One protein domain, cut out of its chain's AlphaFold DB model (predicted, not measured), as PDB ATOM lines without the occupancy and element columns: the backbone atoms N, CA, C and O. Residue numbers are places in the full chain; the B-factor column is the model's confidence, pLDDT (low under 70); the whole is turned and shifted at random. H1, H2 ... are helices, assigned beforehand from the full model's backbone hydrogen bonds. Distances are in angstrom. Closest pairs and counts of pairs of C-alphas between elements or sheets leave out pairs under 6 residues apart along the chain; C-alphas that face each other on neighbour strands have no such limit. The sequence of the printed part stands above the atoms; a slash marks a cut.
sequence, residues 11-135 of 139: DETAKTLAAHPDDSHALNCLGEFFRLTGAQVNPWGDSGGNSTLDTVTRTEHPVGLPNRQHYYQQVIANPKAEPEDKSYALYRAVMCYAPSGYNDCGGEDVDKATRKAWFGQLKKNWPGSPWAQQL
ATOM      1  N   ASP A  11     169.944 137.049 101.438       96.69
ATOM      2  CA  ASP A  11     169.824 137.884 100.242       96.69
ATOM      3  C   ASP A  11     168.399 137.854  99.667       96.69
ATOM      4  O   ASP A  11     167.875 138.894  99.272       96.69
ATOM      5  N   GLU A  12     167.731 136.699  99.681       97.81
ATOM      6  CA  GLU A  12     166.317 136.583  99.306       97.81
ATOM      7  C   GLU A  12     165.395 137.273 100.312       97.81
ATOM      8  O   GLU A  12     164.440 137.943  99.917       97.81
ATOM      9  N   THR A  13     165.693 137.146 101.607       97.31
ATOM     10  CA  THR A  13     164.957 137.837 102.676       97.31
ATOM     11  C   THR A  13     165.044 139.354 102.485       97.31
ATOM     12  O   THR A  13     164.025 140.038 102.491       97.31
ATOM     13  N   ALA A  14     166.245 139.878 102.225       95.81
ATOM     14  CA  ALA A  14     166.479 141.296 101.976       95.81
ATOM     15  C   ALA A  14     165.795 141.785 100.690       95.81
ATOM     16  O   ALA A  14     165.142 142.826 100.710       95.81
ATOM     17  N   LYS A  15     165.878 141.023  99.588       98.06
ATOM     18  CA  LYS A  15     165.150 141.326  98.341       98.06
ATOM     19  C   LYS A  15     163.637 141.363  98.566       98.06
ATOM     20  O   LYS A  15     162.972 142.256  98.051       98.06
ATOM     21  N   THR A  16     163.107 140.423  99.351       98.12
ATOM     22  CA  THR A  16     161.678 140.366  99.684       98.12
ATOM     23  C   THR A  16     161.267 141.607 100.465       98.12
ATOM     24  O   THR A  16     160.337 142.283 100.049       98.12
ATOM     25  N   LEU A  17     162.000 141.969 101.520       96.62
ATOM     26  CA  LEU A  17     161.698 143.155 102.328       96.62
ATOM     27  C   LEU A  17     161.869 144.472 101.564       96.62
ATOM     28  O   LEU A  17     161.148 145.429 101.829       96.62
ATOM     29  N   ALA A  18     162.785 144.529 100.595       96.69
ATOM     30  CA  ALA A  18     162.935 145.696  99.731       96.69
ATOM     31  C   ALA A  18     161.699 145.929  98.839       96.69
ATOM     32  O   ALA A  18     161.362 147.076  98.555       96.69
ATOM     33  N   ALA A  19     161.020 144.861  98.405       97.69
ATOM     34  CA  ALA A  19     159.797 144.943  97.599       97.69
ATOM     35  C   ALA A  19     158.513 144.997  98.450       97.69
ATOM     36  O   ALA A  19     157.548 145.672  98.092       97.69
ATOM     37  N   HIS A  20     158.508 144.282  99.574       96.94
ATOM     38  CA  HIS A  20     157.376 144.058 100.468       96.94
ATOM     39  C   HIS A  20     157.839 144.238 101.922       96.94
ATOM     40  O   HIS A  20     158.152 143.257 102.603       96.94
ATOM     41  N   PRO A  21     157.920 145.487 102.410       94.81
ATOM     42  CA  PRO A  21     158.491 145.780 103.726       94.81
ATOM     43  C   PRO A  21     157.684 145.199 104.897       94.81
ATOM     44  O   PRO A  21     158.218 145.072 105.994       94.81
ATOM     45  N   ASP A  22     156.421 144.829 104.671       95.50
ATOM     46  CA  ASP A  22     155.511 144.213 105.641       95.50
ATOM     47  C   ASP A  22     155.391 142.679 105.498       95.50
ATOM     48  O   ASP A  22     154.559 142.057 106.177       95.50
ATOM     49  N   ASP A  23     156.217 142.052 104.645       98.31
ATOM     50  CA  ASP A  23     156.256 140.595 104.493       98.31
ATOM     51  C   ASP A  23     156.641 139.937 105.819       98.31
ATOM     52  O   ASP A  23     157.745 140.086 106.350       98.31
ATOM     53  N   SER A  24     155.685 139.207 106.382       98.31
ATOM     54  CA  SER A  24     155.776 138.758 107.765       98.31
ATOM     55  C   SER A  24     156.781 137.634 107.971       98.31
ATOM     56  O   SER A  24     157.460 137.587 109.000       98.31
ATOM     57  N   HIS A  25     156.917 136.766 106.975       98.19
ATOM     58  CA  HIS A  25     157.898 135.700 107.001       98.19
ATOM     59  C   HIS A  25     159.313 136.278 106.892       98.19
ATOM     60  O   HIS A  25     160.201 135.946 107.680       98.19
ATOM     61  N   ALA A  26     159.516 137.225 105.972       98.00
ATOM     62  CA  ALA A  26     160.799 137.878 105.777       98.00
ATOM     63  C   ALA A  26     161.215 138.729 106.992       98.00
ATOM     64  O   ALA A  26     162.380 138.681 107.392       98.00
ATOM     65  N   LEU A  27     160.282 139.434 107.645       97.94
ATOM     66  CA  LEU A  27     160.540 140.174 108.891       97.94
ATOM     67  C   LEU A  27     161.008 139.250 110.026       97.94
ATOM     68  O   LEU A  27     162.014 139.525 110.688       97.94
ATOM     69  N   ASN A  28     160.319 138.124 110.229       97.75
ATOM     70  CA  ASN A  28     160.728 137.119 111.210       97.75
ATOM     71  C   ASN A  28     162.114 136.542 110.888       97.75
ATOM     72  O   ASN A  28     162.946 136.386 111.787       97.75
ATOM     73  N   CYS A  29     162.391 136.264 109.613       97.31
ATOM     74  CA  CYS A  29     163.675 135.727 109.176       97.31
ATOM     75  C   CYS A  29     164.828 136.716 109.311       97.31
ATOM     76  O   CYS A  29     165.919 136.327 109.735       97.31
ATOM     77  N   LEU A  30     164.586 138.002 109.061       95.75
ATOM     78  CA  LEU A  30     165.549 139.055 109.361       95.75
ATOM     79  C   LEU A  30     165.839 139.113 110.870       95.75
ATOM     80  O   LEU A  30     166.999 139.164 111.286       95.75
ATOM     81  N   GLY A  31     164.799 139.029 111.705       94.69
ATOM     82  CA  GLY A  31     164.948 138.939 113.159       94.69
ATOM     83  C   GLY A  31     165.776 137.726 113.607       94.69
ATOM     84  O   GLY A  31     166.598 137.839 114.523       94.69
ATOM     85  N   GLU A  32     165.609 136.578 112.947       94.94
ATOM     86  CA  GLU A  32     166.402 135.376 113.208       94.94
ATOM     87  C   GLU A  32     167.853 135.499 112.779       94.94
ATOM     88  O   GLU A  32     168.727 135.047 113.520       94.94
ATOM     89  N   PHE A  33     168.121 136.119 111.631       94.38
ATOM     90  CA  PHE A  33     169.484 136.382 111.194       94.38
ATOM     91  C   PHE A  33     170.245 137.158 112.270       94.38
ATOM     92  O   PHE A  33     171.286 136.697 112.741       94.38
ATOM     93  N   PHE A  34     169.685 138.273 112.738       92.94
ATOM     94  CA  PHE A  34     170.315 139.089 113.771       92.94
ATOM     95  C   PHE A  34     170.483 138.350 115.097       92.94
ATOM     96  O   PHE A  34     171.543 138.434 115.713       92.94
ATOM     97  N   ARG A  35     169.484 137.571 115.527       92.56
ATOM     98  CA  ARG A  35     169.604 136.793 116.768       92.56
ATOM     99  C   ARG A  35     170.686 135.715 116.676       92.56
ATOM    100  O   ARG A  35     171.395 135.480 117.648       92.56
ATOM    101  N   LEU A  36     170.765 135.007 115.552       91.81
ATOM    102  CA  LEU A  36     171.663 133.861 115.400       91.81
ATOM    103  C   LEU A  36     173.108 134.273 115.140       91.81
ATOM    104  O   LEU A  36     174.014 133.530 115.506       91.81
ATOM    105  N   THR A  37     173.319 135.415 114.493       91.38
ATOM    106  CA  THR A  37     174.660 135.887 114.125       91.38
ATOM    107  C   THR A  37     175.218 136.918 115.093       91.38
ATOM    108  O   THR A  37     176.430 137.096 115.143       91.38
ATOM    109  N   GLY A  38     174.355 137.619 115.836       86.69
ATOM    110  CA  GLY A  38     174.759 138.803 116.587       86.69
ATOM    111  C   GLY A  38     175.233 139.939 115.679       86.69
ATOM    112  O   GLY A  38     175.967 140.804 116.144       86.69
ATOM    113  N   ALA A  39     174.861 139.929 114.392       85.62
ATOM    114  CA  ALA A  39     175.271 140.959 113.449       85.62
ATOM    115  C   ALA A  39     174.777 142.338 113.906       85.62
ATOM    116  O   ALA A  39     173.612 142.528 114.257       85.62
ATOM    117  N   GLN A  40     175.689 143.298 113.877       80.38
ATOM    118  CA  GLN A  40     175.442 144.703 114.168       80.38
ATOM    119  C   GLN A  40     176.200 145.494 113.110       80.38
ATOM    120  O   GLN A  40     177.339 145.150 112.784       80.38
ATOM    121  N   VAL A  41     175.583 146.532 112.555       72.31
ATOM    122  CA  VAL A  41     176.314 147.489 111.725       72.31
ATOM    123  C   VAL A  41     176.853 148.555 112.660       72.31
ATOM    124  O   VAL A  41     176.102 149.153 113.426       72.31
ATOM    125  N   ASN A  42     178.169 148.747 112.626       69.00
ATOM    126  CA  ASN A  42     178.846 149.767 113.404       69.00
ATOM    127  C   ASN A  42     179.101 150.997 112.508       69.00
ATOM    128  O   ASN A  42     180.037 150.953 111.710       69.00
ATOM    129  N   PRO A  43     178.318 152.087 112.637       65.44
ATOM    130  CA  PRO A  43     178.482 153.292 111.824       65.44
ATOM    131  C   PRO A  43     179.643 154.182 112.297       65.44
ATOM    132  O   PRO A  43     179.823 155.284 111.786       65.44
ATOM    133  N   TRP A  44     180.451 153.751 113.276       61.94
ATOM    134  CA  TRP A  44     181.598 154.534 113.752       61.94
ATOM    135  C   TRP A  44     182.608 154.861 112.645       61.94
ATOM    136  O   TRP A  44     183.285 155.873 112.743       61.94
ATOM    137  N   GLY A  45     182.709 154.046 111.589       62.66
ATOM    138  CA  GLY A  45     183.534 154.377 110.419       62.66
ATOM    139  C   GLY A  45     183.016 155.569 109.601       62.66
ATOM    140  O   GLY A  45     183.794 156.201 108.893       62.66
ATOM    141  N   ASP A  46     181.728 155.895 109.735       63.31
ATOM    142  CA  ASP A  46     181.042 156.969 109.009       63.31
ATOM    143  C   ASP A  46     180.963 158.276 109.829       63.31
ATOM    144  O   ASP A  46     180.388 159.266 109.377       63.31
ATOM    145  N   SER A  47     181.528 158.290 111.044       62.78
ATOM    146  CA  SER A  47     181.477 159.396 112.017       62.78
ATOM    147  C   SER A  47     182.843 159.617 112.687       62.78
ATOM    148  O   SER A  47     183.734 158.778 112.601       62.78
ATOM    149  N   GLY A  48     183.062 160.766 113.339       61.75
ATOM    150  CA  GLY A  48     184.285 161.022 114.120       61.75
ATOM    151  C   GLY A  48     185.368 161.853 113.420       61.75
ATOM    152  O   GLY A  48     186.444 162.060 113.981       61.75
ATOM    153  N   GLY A  49     185.086 162.373 112.223       67.50
ATOM    154  CA  GLY A  49     185.943 163.345 111.529       67.50
ATOM    155  C   GLY A  49     185.593 164.809 111.828       67.50
ATOM    156  O   GLY A  49     186.447 165.686 111.700       67.50
ATOM    157  N   ASN A  50     184.346 165.093 112.226       78.81
ATOM    158  CA  ASN A  50     183.877 166.441 112.542       78.81
ATOM    159  C   ASN A  50     182.690 166.382 113.512       78.81
ATOM    160  O   ASN A  50     181.573 166.058 113.119       78.81
ATOM    161  N   SER A  51     182.921 166.815 114.750       73.81
ATOM    162  CA  SER A  51     181.925 166.792 115.825       73.81
ATOM    163  C   SER A  51     180.650 167.584 115.524       73.81
ATOM    164  O   SER A  51     179.590 167.233 116.040       73.81
ATOM    165  N   THR A  52     180.733 168.627 114.689       79.94
ATOM    166  CA  THR A  52     179.568 169.413 114.255       79.94
ATOM    167  C   THR A  52     178.751 168.622 113.244       79.94
ATOM    168  O   THR A  52     177.536 168.553 113.370       79.94
ATOM    169  N   LEU A  53     179.408 167.969 112.278       71.75
ATOM    170  CA  LEU A  53     178.731 167.112 111.303       71.75
ATOM    171  C   LEU A  53     178.068 165.918 111.999       71.75
ATOM    172  O   LEU A  53     176.895 165.659 111.764       71.75
ATOM    173  N   ASP A  54     178.788 165.286 112.928       71.69
ATOM    174  CA  ASP A  54     178.305 164.156 113.727       71.69
ATOM    175  C   ASP A  54     177.082 164.515 114.591       71.69
ATOM    176  O   ASP A  54     176.299 163.640 114.958       71.69
ATOM    177  N   THR A  55     176.896 165.794 114.952       72.88
ATOM    178  CA  THR A  55     175.695 166.238 115.677       72.88
ATOM    179  C   THR A  55     174.500 166.445 114.755       72.88
ATOM    180  O   THR A  55     173.390 166.108 115.155       72.88
ATOM    181  N   VAL A  56     174.700 166.961 113.536       70.25
ATOM    182  CA  VAL A  56     173.604 167.152 112.561       70.25
ATOM    183  C   VAL A  56     173.192 165.856 111.862       70.25
ATOM    184  O   VAL A  56     172.047 165.749 111.434       70.25
ATOM    185  N   THR A  57     174.087 164.872 111.748       67.31
ATOM    186  CA  THR A  57     173.786 163.547 111.172       67.31
ATOM    187  C   THR A  57     173.349 162.522 112.216       67.31
ATOM    188  O   THR A  57     173.017 161.390 111.859       67.31
ATOM    189  N   ARG A  58     173.321 162.898 113.503       64.19
ATOM    190  CA  ARG A  58     172.878 162.024 114.589       64.19
ATOM    191  C   ARG A  58     171.427 161.609 114.360       64.19
ATOM    192  O   ARG A  58     170.506 162.406 114.499       64.19
ATOM    193  N   THR A  59     171.224 160.338 114.056       60.94
ATOM    194  CA  THR A  59     169.898 159.730 113.998       60.94
ATOM    195  C   THR A  59     169.404 159.413 115.407       60.94
ATOM    196  O   THR A  59     170.137 158.842 116.214       60.94
ATOM    197  N   GLU A  60     168.142 159.741 115.704       57.22
ATOM    198  CA  GLU A  60     167.498 159.411 116.990       57.22
ATOM    199  C   GLU A  60     167.346 157.898 117.208       57.22
ATOM    200  O   GLU A  60     167.178 157.426 118.332       57.22
ATOM    201  N   HIS A  61     167.442 157.121 116.131       55.62
ATOM    202  CA  HIS A  61     167.471 155.671 116.184       55.62
ATOM    203  C   HIS A  61     168.887 155.156 115.942       55.62
ATOM    204  O   HIS A  61     169.573 155.659 115.044       55.62
ATOM    205  N   PRO A  62     169.337 154.153 116.714       61.16
ATOM    206  CA  PRO A  62     170.634 153.542 116.496       61.16
ATOM    207  C   PRO A  62     170.659 152.876 115.116       61.16
ATOM    208  O   PRO A  62     170.096 151.800 114.907       61.16
ATOM    209  N   VAL A  63     171.306 153.542 114.159       63.06
ATOM    210  CA  VAL A  63     171.527 153.009 112.817       63.06
ATOM    211  C   VAL A  63     172.424 151.791 112.951       63.06
ATOM    212  O   VAL A  63     173.493 151.853 113.553       63.06
ATOM    213  N   GLY A  64     171.958 150.668 112.413       63.31
ATOM    214  CA  GLY A  64     172.726 149.432 112.402       63.31
ATOM    215  C   GLY A  64     172.484 148.471 113.560       63.31
ATOM    216  O   GLY A  64     172.975 147.341 113.501       63.31
ATOM    217  N   LEU A  65     171.691 148.857 114.566       75.56
ATOM    218  CA  LEU A  65     171.225 147.919 115.584       75.56
ATOM    219  C   LEU A  65     169.888 147.294 115.172       75.56
ATOM    220  O   LEU A  65     168.969 148.005 114.758       75.56
ATOM    221  N   PRO A  66     169.737 145.965 115.291       85.19
ATOM    222  CA  PRO A  66     168.485 145.319 114.950       85.19
ATOM    223  C   PRO A  66     167.405 145.629 115.987       85.19
ATOM    224  O   PRO A  66     167.605 145.422 117.183       85.19
ATOM    225  N   ASN A  67     166.228 146.043 115.521       90.94
ATOM    226  CA  ASN A  67     165.031 146.172 116.349       90.94
ATOM    227  C   ASN A  67     164.111 144.966 116.115       90.94
ATOM    228  O   ASN A  67     163.072 145.050 115.459       90.94
ATOM    229  N   ARG A  68     164.535 143.801 116.622       94.62
ATOM    230  CA  ARG A  68     163.812 142.534 116.432       94.62
ATOM    231  C   ARG A  68     162.412 142.602 117.040       94.62
ATOM    232  O   ARG A  68     161.491 142.012 116.485       94.62
ATOM    233  N   GLN A  69     162.244 143.319 118.153       95.12
ATOM    234  CA  GLN A  69     160.945 143.471 118.808       95.12
ATOM    235  C   GLN A  69     159.942 144.176 117.900       95.12
ATOM    236  O   GLN A  69     158.816 143.700 117.748       95.12
ATOM    237  N   HIS A  70     160.366 145.263 117.260       94.62
ATOM    238  CA  HIS A  70     159.530 145.983 116.314       94.62
ATOM    239  C   HIS A  70     159.107 145.096 115.136       94.62
ATOM    240  O   HIS A  70     157.936 145.105 114.762       94.62
ATOM    241  N   TYR A  71     160.007 144.258 114.607       96.31
ATOM    242  CA  TYR A  71     159.659 143.310 113.540       96.31
ATOM    243  C   TYR A  71     158.558 142.340 113.985       96.31
ATOM    244  O   TYR A  71     157.565 142.174 113.282       96.31
ATOM    245  N   TYR A  72     158.669 141.752 115.184       97.94
ATOM    246  CA  TYR A  72     157.623 140.861 115.696       97.94
ATOM    247  C   TYR A  72     156.293 141.591 115.901       97.94
ATOM    248  O   TYR A  72     155.242 141.043 115.579       97.94
ATOM    249  N   GLN A  73     156.313 142.829 116.399       97.69
ATOM    250  CA  GLN A  73     155.101 143.636 116.564       97.69
ATOM    251  C   GLN A  73     154.413 143.921 115.223       97.69
ATOM    252  O   GLN A  73     153.188 143.808 115.147       97.69
ATOM    253  N   GLN A  74     155.176 144.213 114.164       97.81
ATOM    254  CA  GLN A  74     154.627 144.369 112.814       97.81
ATOM    255  C   GLN A  74     153.947 143.083 112.331       97.81
ATOM    256  O   GLN A  74     152.807 143.128 111.872       97.81
ATOM    257  N   VAL A  75     154.592 141.925 112.509       98.56
ATOM    258  CA  VAL A  75     154.016 140.621 112.139       98.56
ATOM    259  C   VAL A  75     152.734 140.321 112.925       98.56
ATOM    260  O   VAL A  75     151.741 139.870 112.355       98.56
ATOM    261  N   ILE A  76     152.724 140.601 114.232       98.44
ATOM    262  CA  ILE A  76     151.553 140.404 115.103       98.44
ATOM    263  C   ILE A  76     150.379 141.284 114.655       98.44
ATOM    264  O   ILE A  76     149.233 140.825 114.652       98.44
ATOM    265  N   ALA A  77     150.660 142.534 114.282       98.00
ATOM    266  CA  ALA A  77     149.659 143.497 113.837       98.00
ATOM    267  C   ALA A  77     149.170 143.242 112.403       98.00
ATOM    268  O   ALA A  77     148.065 143.662 112.060       98.00
ATOM    269  N   ASN A  78     149.951 142.551 111.566       97.94
ATOM    270  CA  ASN A  78     149.604 142.333 110.169       97.94
ATOM    271  C   ASN A  78     148.389 141.389 110.048       97.94
ATOM    272  O   ASN A  78     148.485 140.200 110.365       97.94
ATOM    273  N   PRO A  79     147.226 141.847 109.548       95.88
ATOM    274  CA  PRO A  79     146.052 140.990 109.420       95.88
ATOM    275  C   PRO A  79     146.268 139.836 108.430       95.88
ATOM    276  O   PRO A  79     145.679 138.777 108.631       95.88
ATOM    277  N   LYS A  80     147.147 140.014 107.437       96.38
ATOM    278  CA  LYS A  80     147.448 139.051 106.370       96.38
ATOM    279  C   LYS A  80     148.541 138.045 106.732       96.38
ATOM    280  O   LYS A  80     148.782 137.142 105.944       96.38
ATOM    281  N   ALA A  81     149.212 138.199 107.874       97.69
ATOM    282  CA  ALA A  81     150.285 137.281 108.236       97.69
ATOM    283  C   ALA A  81     149.748 135.866 108.481       97.69
ATOM    284  O   ALA A  81     148.732 135.687 109.168       97.69
ATOM    285  N   GLU A  82     150.461 134.885 107.932       97.25
ATOM    286  CA  GLU A  82     150.118 133.474 108.039       97.25
ATOM    287  C   GLU A  82     150.100 133.014 109.510       97.25
ATOM    288  O   GLU A  82     150.819 133.563 110.358       97.25
ATOM    289  N   PRO A  83     149.304 131.983 109.854       97.25
ATOM    290  CA  PRO A  83     149.245 131.441 111.211       97.25
ATOM    291  C   PRO A  83     150.617 131.068 111.793       97.25
ATOM    292  O   PRO A  83     150.869 131.288 112.982       97.25
ATOM    293  N   GLU A  84     151.509 130.519 110.967       96.50
ATOM    294  CA  GLU A  84     152.870 130.159 111.375       96.50
ATOM    295  C   GLU A  84     153.688 131.399 111.759       96.50
ATOM    296  O   GLU A  84     154.253 131.442 112.853       96.50
ATOM    297  N   ASP A  85     153.676 132.441 110.925       98.31
ATOM    298  CA  ASP A  85     154.440 133.668 111.159       98.31
ATOM    299  C   ASP A  85     153.936 134.439 112.380       98.31
ATOM    300  O   ASP A  85     154.740 134.898 113.193       98.31
ATOM    301  N   LYS A  86     152.611 134.534 112.561       98.38
ATOM    302  CA  LYS A  86     152.008 135.180 113.739       98.38
ATOM    303  C   LYS A  86     152.332 134.443 115.026       98.38
ATOM    304  O   LYS A  86     152.715 135.064 116.018       98.38
ATOM    305  N   SER A  87     152.156 133.122 115.033       98.31
ATOM    306  CA  SER A  87     152.425 132.320 116.227       98.31
ATOM    307  C   SER A  87     153.912 132.348 116.594       98.31
ATOM    308  O   SER A  87     154.248 132.462 117.775       98.31
ATOM    309  N   TYR A  88     154.797 132.336 115.594       98.44
ATOM    310  CA  TYR A  88     156.230 132.504 115.794       98.44
ATOM    311  C   TYR A  88     156.575 133.894 116.339       98.44
ATOM    312  O   TYR A  88     157.266 133.998 117.353       98.44
ATOM    313  N   ALA A  89     156.045 134.961 115.737       98.50
ATOM    314  CA  ALA A  89     156.293 136.330 116.178       98.50
ATOM    315  C   ALA A  89     155.825 136.567 117.619       98.50
ATOM    316  O   ALA A  89     156.573 137.135 118.410       98.50
ATOM    317  N   LEU A  90     154.649 136.061 118.010       98.62
ATOM    318  CA  LEU A  90     154.175 136.134 119.400       98.62
ATOM    319  C   LEU A  90     155.121 135.430 120.370       98.62
ATOM    320  O   LEU A  90     155.452 135.971 121.424       98.62
ATOM    321  N   TYR A  91     155.575 134.228 120.014       98.31
ATOM    322  CA  TYR A  91     156.551 133.501 120.816       98.31
ATOM    323  C   TYR A  91     157.842 134.293 120.978       98.31
ATOM    324  O   TYR A  91     158.338 134.448 122.094       98.31
ATOM    325  N   ARG A  92     158.367 134.839 119.882       97.75
ATOM    326  CA  ARG A  92     159.619 135.588 119.900       97.75
ATOM    327  C   ARG A  92     159.511 136.923 120.614       97.75
ATOM    328  O   ARG A  92     160.430 137.235 121.361       97.75
ATOM    329  N   ALA A  93     158.395 137.629 120.478       97.94
ATOM    330  CA  ALA A  93     158.125 138.865 121.201       97.94
ATOM    331  C   ALA A  93     158.118 138.652 122.724       97.94
ATOM    332  O   ALA A  93     158.676 139.461 123.459       97.94
ATOM    333  N   VAL A  94     157.555 137.540 123.216       98.00
ATOM    334  CA  VAL A  94     157.634 137.198 124.651       98.00
ATOM    335  C   VAL A  94     159.049 136.758 125.042       98.00
ATOM    336  O   VAL A  94     159.542 137.145 126.099       98.00
ATOM    337  N   MET A  95     159.721 135.979 124.191       96.94
ATOM    338  CA  MET A  95     161.081 135.494 124.451       96.94
ATOM    339  C   MET A  95     162.146 136.595 124.442       96.94
ATOM    340  O   MET A  95     163.208 136.366 125.008       96.94
ATOM    341  N   CYS A  96     161.864 137.778 123.887       96.75
ATOM    342  CA  CYS A  96     162.725 138.962 124.014       96.75
ATOM    343  C   CYS A  96     163.033 139.341 125.468       96.75
ATOM    344  O   CYS A  96     164.001 140.043 125.730       96.75
ATOM    345  N   TYR A  97     162.198 138.889 126.404       97.31
ATOM    346  CA  TYR A  97     162.311 139.174 127.829       97.31
ATOM    347  C   TYR A  97     162.863 137.998 128.637       97.31
ATOM    348  O   TYR A  97     162.961 138.066 129.861       97.31
ATOM    349  N   ALA A  98     163.200 136.888 127.982       94.50
ATOM    350  CA  ALA A  98     163.683 135.693 128.646       94.50
ATOM    351  C   ALA A  98     165.212 135.713 128.826       94.50
ATOM    352  O   ALA A  98     165.924 136.156 127.932       94.50
ATOM    353  N   PRO A  99     165.758 135.131 129.910       93.56
ATOM    354  CA  PRO A  99     165.089 134.776 131.162       93.56
ATOM    355  C   PRO A  99     165.031 135.946 132.166       93.56
ATOM    356  O   PRO A  99     164.488 135.777 133.255       93.56
ATOM    357  N   SER A 100     165.637 137.095 131.845       92.38
ATOM    358  CA  SER A 100     165.964 138.164 132.799       92.38
ATOM    359  C   SER A 100     164.817 139.132 133.105       92.38
ATOM    360  O   SER A 100     164.851 139.810 134.127       92.38
ATOM    361  N   GLY A 101     163.816 139.218 132.230       93.50
ATOM    362  CA  GLY A 101     162.764 140.235 132.255       93.50
ATOM    363  C   GLY A 101     163.103 141.536 131.522       93.50
ATOM    364  O   GLY A 101     162.195 142.348 131.326       93.50
ATOM    365  N   TYR A 102     164.352 141.713 131.078       93.81
ATOM    366  CA  TYR A 102     164.802 142.850 130.266       93.81
ATOM    367  C   TYR A 102     164.704 142.538 128.773       93.81
ATOM    368  O   TYR A 102     164.910 141.391 128.384       93.81
ATOM    369  N   ASN A 103     164.429 143.548 127.947       93.94
ATOM    370  CA  ASN A 103     164.398 143.392 126.495       93.94
ATOM    371  C   ASN A 103     165.799 143.200 125.898       93.94
ATOM    372  O   ASN A 103     166.639 144.097 125.956       93.94
ATOM    373  N   ASP A 104     166.020 142.057 125.249       91.56
ATOM    374  CA  ASP A 104     167.236 141.743 124.489       91.56
ATOM    375  C   ASP A 104     167.074 141.898 122.961       91.56
ATOM    376  O   ASP A 104     167.995 141.639 122.176       91.56
ATOM    377  N   CYS A 105     165.882 142.282 122.506       93.06
ATOM    378  CA  CYS A 105     165.511 142.363 121.097       93.06
ATOM    379  C   CYS A 105     165.760 143.724 120.456       93.06
ATOM    380  O   CYS A 105     165.591 143.835 119.239       93.06
ATOM    381  N   GLY A 106     166.189 144.714 121.239       88.56
ATOM    382  CA  GLY A 106     166.302 146.100 120.803       88.56
ATOM    383  C   GLY A 106     164.937 146.783 120.707       88.56
ATOM    384  O   GLY A 106     163.893 146.134 120.761       88.56
ATOM    385  N   GLY A 107     164.963 148.108 120.559       85.19
ATOM    386  CA  GLY A 107     163.761 148.937 120.610       85.19
ATOM    387  C   GLY A 107     163.297 149.238 122.036       85.19
ATOM    388  O   GLY A 107     163.999 148.967 123.012       85.19
ATOM    389  N   GLU A 108     162.115 149.839 122.137       87.81
ATOM    390  CA  GLU A 108     161.522 150.230 123.413       87.81
ATOM    391  C   GLU A 108     160.943 149.033 124.170       87.81
ATOM    392  O   GLU A 108     160.325 148.129 123.599       87.81
ATOM    393  N   ASP A 109     161.106 149.059 125.492       92.69
ATOM    394  CA  ASP A 109     160.455 148.105 126.377       92.69
ATOM    395  C   ASP A 109     158.930 148.214 126.281       92.69
ATOM    396  O   ASP A 109     158.361 149.302 126.341       92.69
ATOM    397  N   VAL A 110     158.246 147.065 126.223       95.56
ATOM    398  CA  VAL A 110     156.807 147.004 126.497       95.56
ATOM    399  C   VAL A 110     156.550 146.597 127.937       95.56
ATOM    400  O   VAL A 110     157.324 145.849 128.551       95.56
ATOM    401  N   ASP A 111     155.413 147.044 128.462       96.19
ATOM    402  CA  ASP A 111     154.964 146.660 129.789       96.19
ATOM    403  C   ASP A 111     154.676 145.150 129.899       96.19
ATOM    404  O   ASP A 111     154.465 144.417 128.924       96.19
ATOM    405  N   LYS A 112     154.647 144.658 131.138       96.69
ATOM    406  CA  LYS A 112     154.364 143.245 131.417       96.69
ATOM    407  C   LYS A 112     152.951 142.825 130.990       96.69
ATOM    408  O   LYS A 112     152.725 141.650 130.692       96.69
ATOM    409  N   ALA A 113     151.999 143.759 130.946       98.06
ATOM    410  CA  ALA A 113     150.626 143.486 130.524       98.06
ATOM    411  C   ALA A 113     150.558 143.119 129.032       98.06
ATOM    412  O   ALA A 113     149.875 142.164 128.665       98.06
ATOM    413  N   THR A 114     151.340 143.797 128.199       98.19
ATOM    414  CA  THR A 114     151.490 143.556 126.762       98.19
ATOM    415  C   THR A 114     152.117 142.191 126.512       98.19
ATOM    416  O   THR A 114     151.581 141.385 125.753       98.19
ATOM    417  N   ARG A 115     153.190 141.857 127.240       98.06
ATOM    418  CA  ARG A 115     153.835 140.532 127.167       98.06
ATOM    419  C   ARG A 115     152.861 139.413 127.549       98.06
ATOM    420  O   ARG A 115     152.786 138.386 126.874       98.06
ATOM    421  N   LYS A 116     152.063 139.628 128.603       98.50
ATOM    422  CA  LYS A 116     150.992 138.708 129.019       98.50
ATOM    423  C   LYS A 116     149.909 138.576 127.946       98.50
ATOM    424  O   LYS A 116     149.424 137.467 127.718       98.50
ATOM    425  N   ALA A 117     149.527 139.673 127.294       98.62
ATOM    426  CA  ALA A 117     148.549 139.659 126.215       98.62
ATOM    427  C   ALA A 117     149.051 138.835 125.021       98.62
ATOM    428  O   ALA A 117     148.320 137.966 124.552       98.62
ATOM    429  N   TRP A 118     150.310 139.006 124.604       98.62
ATOM    430  CA  TRP A 118     150.921 138.187 123.551       98.62
ATOM    431  C   TRP A 118     150.983 136.705 123.923       98.62
ATOM    432  O   TRP A 118     150.589 135.850 123.127       98.62
ATOM    433  N   PHE A 119     151.399 136.389 125.153       98.75
ATOM    434  CA  PHE A 119     151.381 135.019 125.667       98.75
ATOM    435  C   PHE A 119     149.970 134.417 125.597       98.75
ATOM    436  O   PHE A 119     149.780 133.325 125.062       98.75
ATOM    437  N   GLY A 120     148.965 135.138 126.100       98.69
ATOM    438  CA  GLY A 120     147.572 134.695 126.087       98.69
ATOM    439  C   GLY A 120     147.027 134.515 124.672       98.69
ATOM    440  O   GLY A 120     146.376 133.510 124.389       98.69
ATOM    441  N   GLN A 121     147.339 135.444 123.769       98.50
ATOM    442  CA  GLN A 121     146.954 135.385 122.362       98.50
ATOM    443  C   GLN A 121     147.539 134.145 121.677       98.50
ATOM    444  O   GLN A 121     146.797 133.419 121.018       98.50
ATOM    445  N   LEU A 122     148.829 133.852 121.887       98.69
ATOM    446  CA  LEU A 122     149.475 132.656 121.342       98.69
ATOM    447  C   LEU A 122     148.780 131.379 121.822       98.69
ATOM    448  O   LEU A 122     148.424 130.516 121.020       98.69
ATOM    449  N   LYS A 123     148.551 131.277 123.135       98.44
ATOM    450  CA  LYS A 123     147.926 130.104 123.762       98.44
ATOM    451  C   LYS A 123     146.487 129.894 123.315       98.44
ATOM    452  O   LYS A 123     146.075 128.754 123.136       98.44
ATOM    453  N   LYS A 124     145.731 130.980 123.158       98.38
ATOM    454  CA  LYS A 124     144.318 130.932 122.786       98.38
ATOM    455  C   LYS A 124     144.133 130.599 121.309       98.38
ATOM    456  O   LYS A 124     143.316 129.745 120.983       98.38
ATOM    457  N   ASN A 125     144.868 131.276 120.433       98.12
ATOM    458  CA  ASN A 125     144.599 131.231 118.997       98.12
ATOM    459  C   ASN A 125     145.389 130.126 118.281       98.12
ATOM    460  O   ASN A 125     144.917 129.616 117.270       98.12
ATOM    461  N   TRP A 126     146.555 129.724 118.804       97.62
ATOM    462  CA  TRP A 126     147.394 128.677 118.204       97.62
ATOM    463  C   TRP A 126     147.885 127.639 119.228       97.62
ATOM    464  O   TRP A 126     149.090 127.368 119.285       97.62
ATOM    465  N   PRO A 127     146.993 127.007 120.020       96.75
ATOM    466  CA  PRO A 127     147.380 126.066 121.077       96.75
ATOM    467  C   PRO A 127     148.181 124.856 120.566       96.75
ATOM    468  O   PRO A 127     149.005 124.312 121.299       96.75
ATOM    469  N   GLY A 128     147.954 124.447 119.313       94.31
ATOM    470  CA  GLY A 128     148.657 123.334 118.667       94.31
ATOM    471  C   GLY A 128     150.008 123.696 118.044       94.31
ATOM    472  O   GLY A 128     150.724 122.794 117.621       94.31
ATOM    473  N   SER A 129     150.373 124.981 117.974       95.94
ATOM    474  CA  SER A 129     151.668 125.379 117.408       95.94
ATOM    475  C   SER A 129     152.828 124.908 118.299       95.94
ATOM    476  O   SER A 129     152.704 124.929 119.532       95.94
ATOM    477  N   PRO A 130     153.992 124.545 117.722       95.06
ATOM    478  CA  PRO A 130     155.173 124.199 118.517       95.06
ATOM    479  C   PRO A 130     155.586 125.355 119.440       95.06
ATOM    480  O   PRO A 130     156.044 125.134 120.559       95.06
ATOM    481  N   TRP A 131     155.341 126.595 119.019       97.12
ATOM    482  CA  TRP A 131     155.651 127.809 119.768       97.12
ATOM    483  C   TRP A 131     154.778 127.970 121.009       97.12
ATOM    484  O   TRP A 131     155.288 128.230 122.100       97.12
ATOM    485  N   ALA A 132     153.470 127.725 120.882       97.31
ATOM    486  CA  ALA A 132     152.575 127.690 122.032       97.31
ATOM    487  C   ALA A 132     152.958 126.565 122.998       97.31
ATOM    488  O   ALA A 132     152.862 126.743 124.210       97.31
ATOM    489  N   GLN A 133     153.424 125.419 122.508       95.44
ATOM    490  CA  GLN A 133     153.869 124.330 123.376       95.44
ATOM    491  C   GLN A 133     155.170 124.670 124.111       95.44
ATOM    492  O   GLN A 133     155.275 124.383 125.306       95.44
ATOM    493  N   GLN A 134     156.133 125.303 123.438       95.19
ATOM    494  CA  GLN A 134     157.433 125.679 124.004       95.19
ATOM    495  C   GLN A 134     157.339 126.841 125.002       95.19
ATOM    496  O   GLN A 134     158.033 126.823 126.019       95.19
ATOM    497  N   LEU A 135     156.470 127.830 124.767       96.69
ATOM    498  CA  LEU A 135     156.349 128.996 125.645       96.69
ATOM    499  C   LEU A 135     155.636 128.645 126.955       96.69
ATOM    500  O   LEU A 135     154.409 128.572 127.005       96.69
TER     501      LEU A 135
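AT A GLANCE: This is residues 11 to 135 of the 139 residues of an uncharacterized protein of Cronobacter sakazakii 701 (UniProt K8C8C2). H2, H5 and H6 form a small up-and-down bundle, each running against the one before, at the core of a helical body; H1 packs on H2, and H7 and H8 pack on H6. From this body a thin looped arm with short H3 and H4 reaches away and makes the longest axis; its residues 48 to 53 stick out. The printed part has 125 residues, eight named helices, H1 to H8 in chain order, and no named strand: all helix. It is only just compact, close to loose, with a radius of gyration of the C-alphas of 16.6 A and spans of 55 by 33 by 24 A.

HOW THE PARTS SIT: Start at H2, residues 24 to 37. It touches H5, residues 68 to 77, at a shallow tilt of 18 degrees, opposite ways; Gly 31 and Arg 68 have the closest C-alphas, 5.0 A. Look next at the hub, H6, residues 83 to 95, a hairpin with H5; their closest C-alphas, Tyr 72 and Ala 89, are 4.7 A apart. H7, residues 112 to 125, makes another hairpin with H6, at a shallow tilt of 30 degrees; the closest C-alphas are Val 94 and Arg 115, 5.6 A. Residues 87 to 91 of H6 alone touch H8, residues 130 to 134, with C-alphas 91 and 131 closest, 5.9 A. Residues 26 to 30 of H2 alone touch H1, residues 11 to 19, with C-alphas 26 and 13 closest, 5.2 A. H3, residues 43 to 46, and H4, residues 51 to 56, touch no helix. Every O i to N i+4 pair is within hydrogen-bond range in H1, H2 and H4 to H8; H3 is too short for one.

IN THESE COORDINATES: Find C-alpha 24 at (155.776, 138.758, 107.765); H2 runs 20.1 A to C-alpha 37. H7 runs 19.8 A and H6 18.2 A; H8 ends at C-alpha 134, (157.433, 125.679, 124.004).

THE WHOLE: The C-alphas of Asn 50 and Gly 128 are farthest apart, 56.0 A. The printed part has no cut. The links H4 to H5 and H6 to H7 are long. Residues 42 to 49 and 57 to 64 have pLDDT under 70.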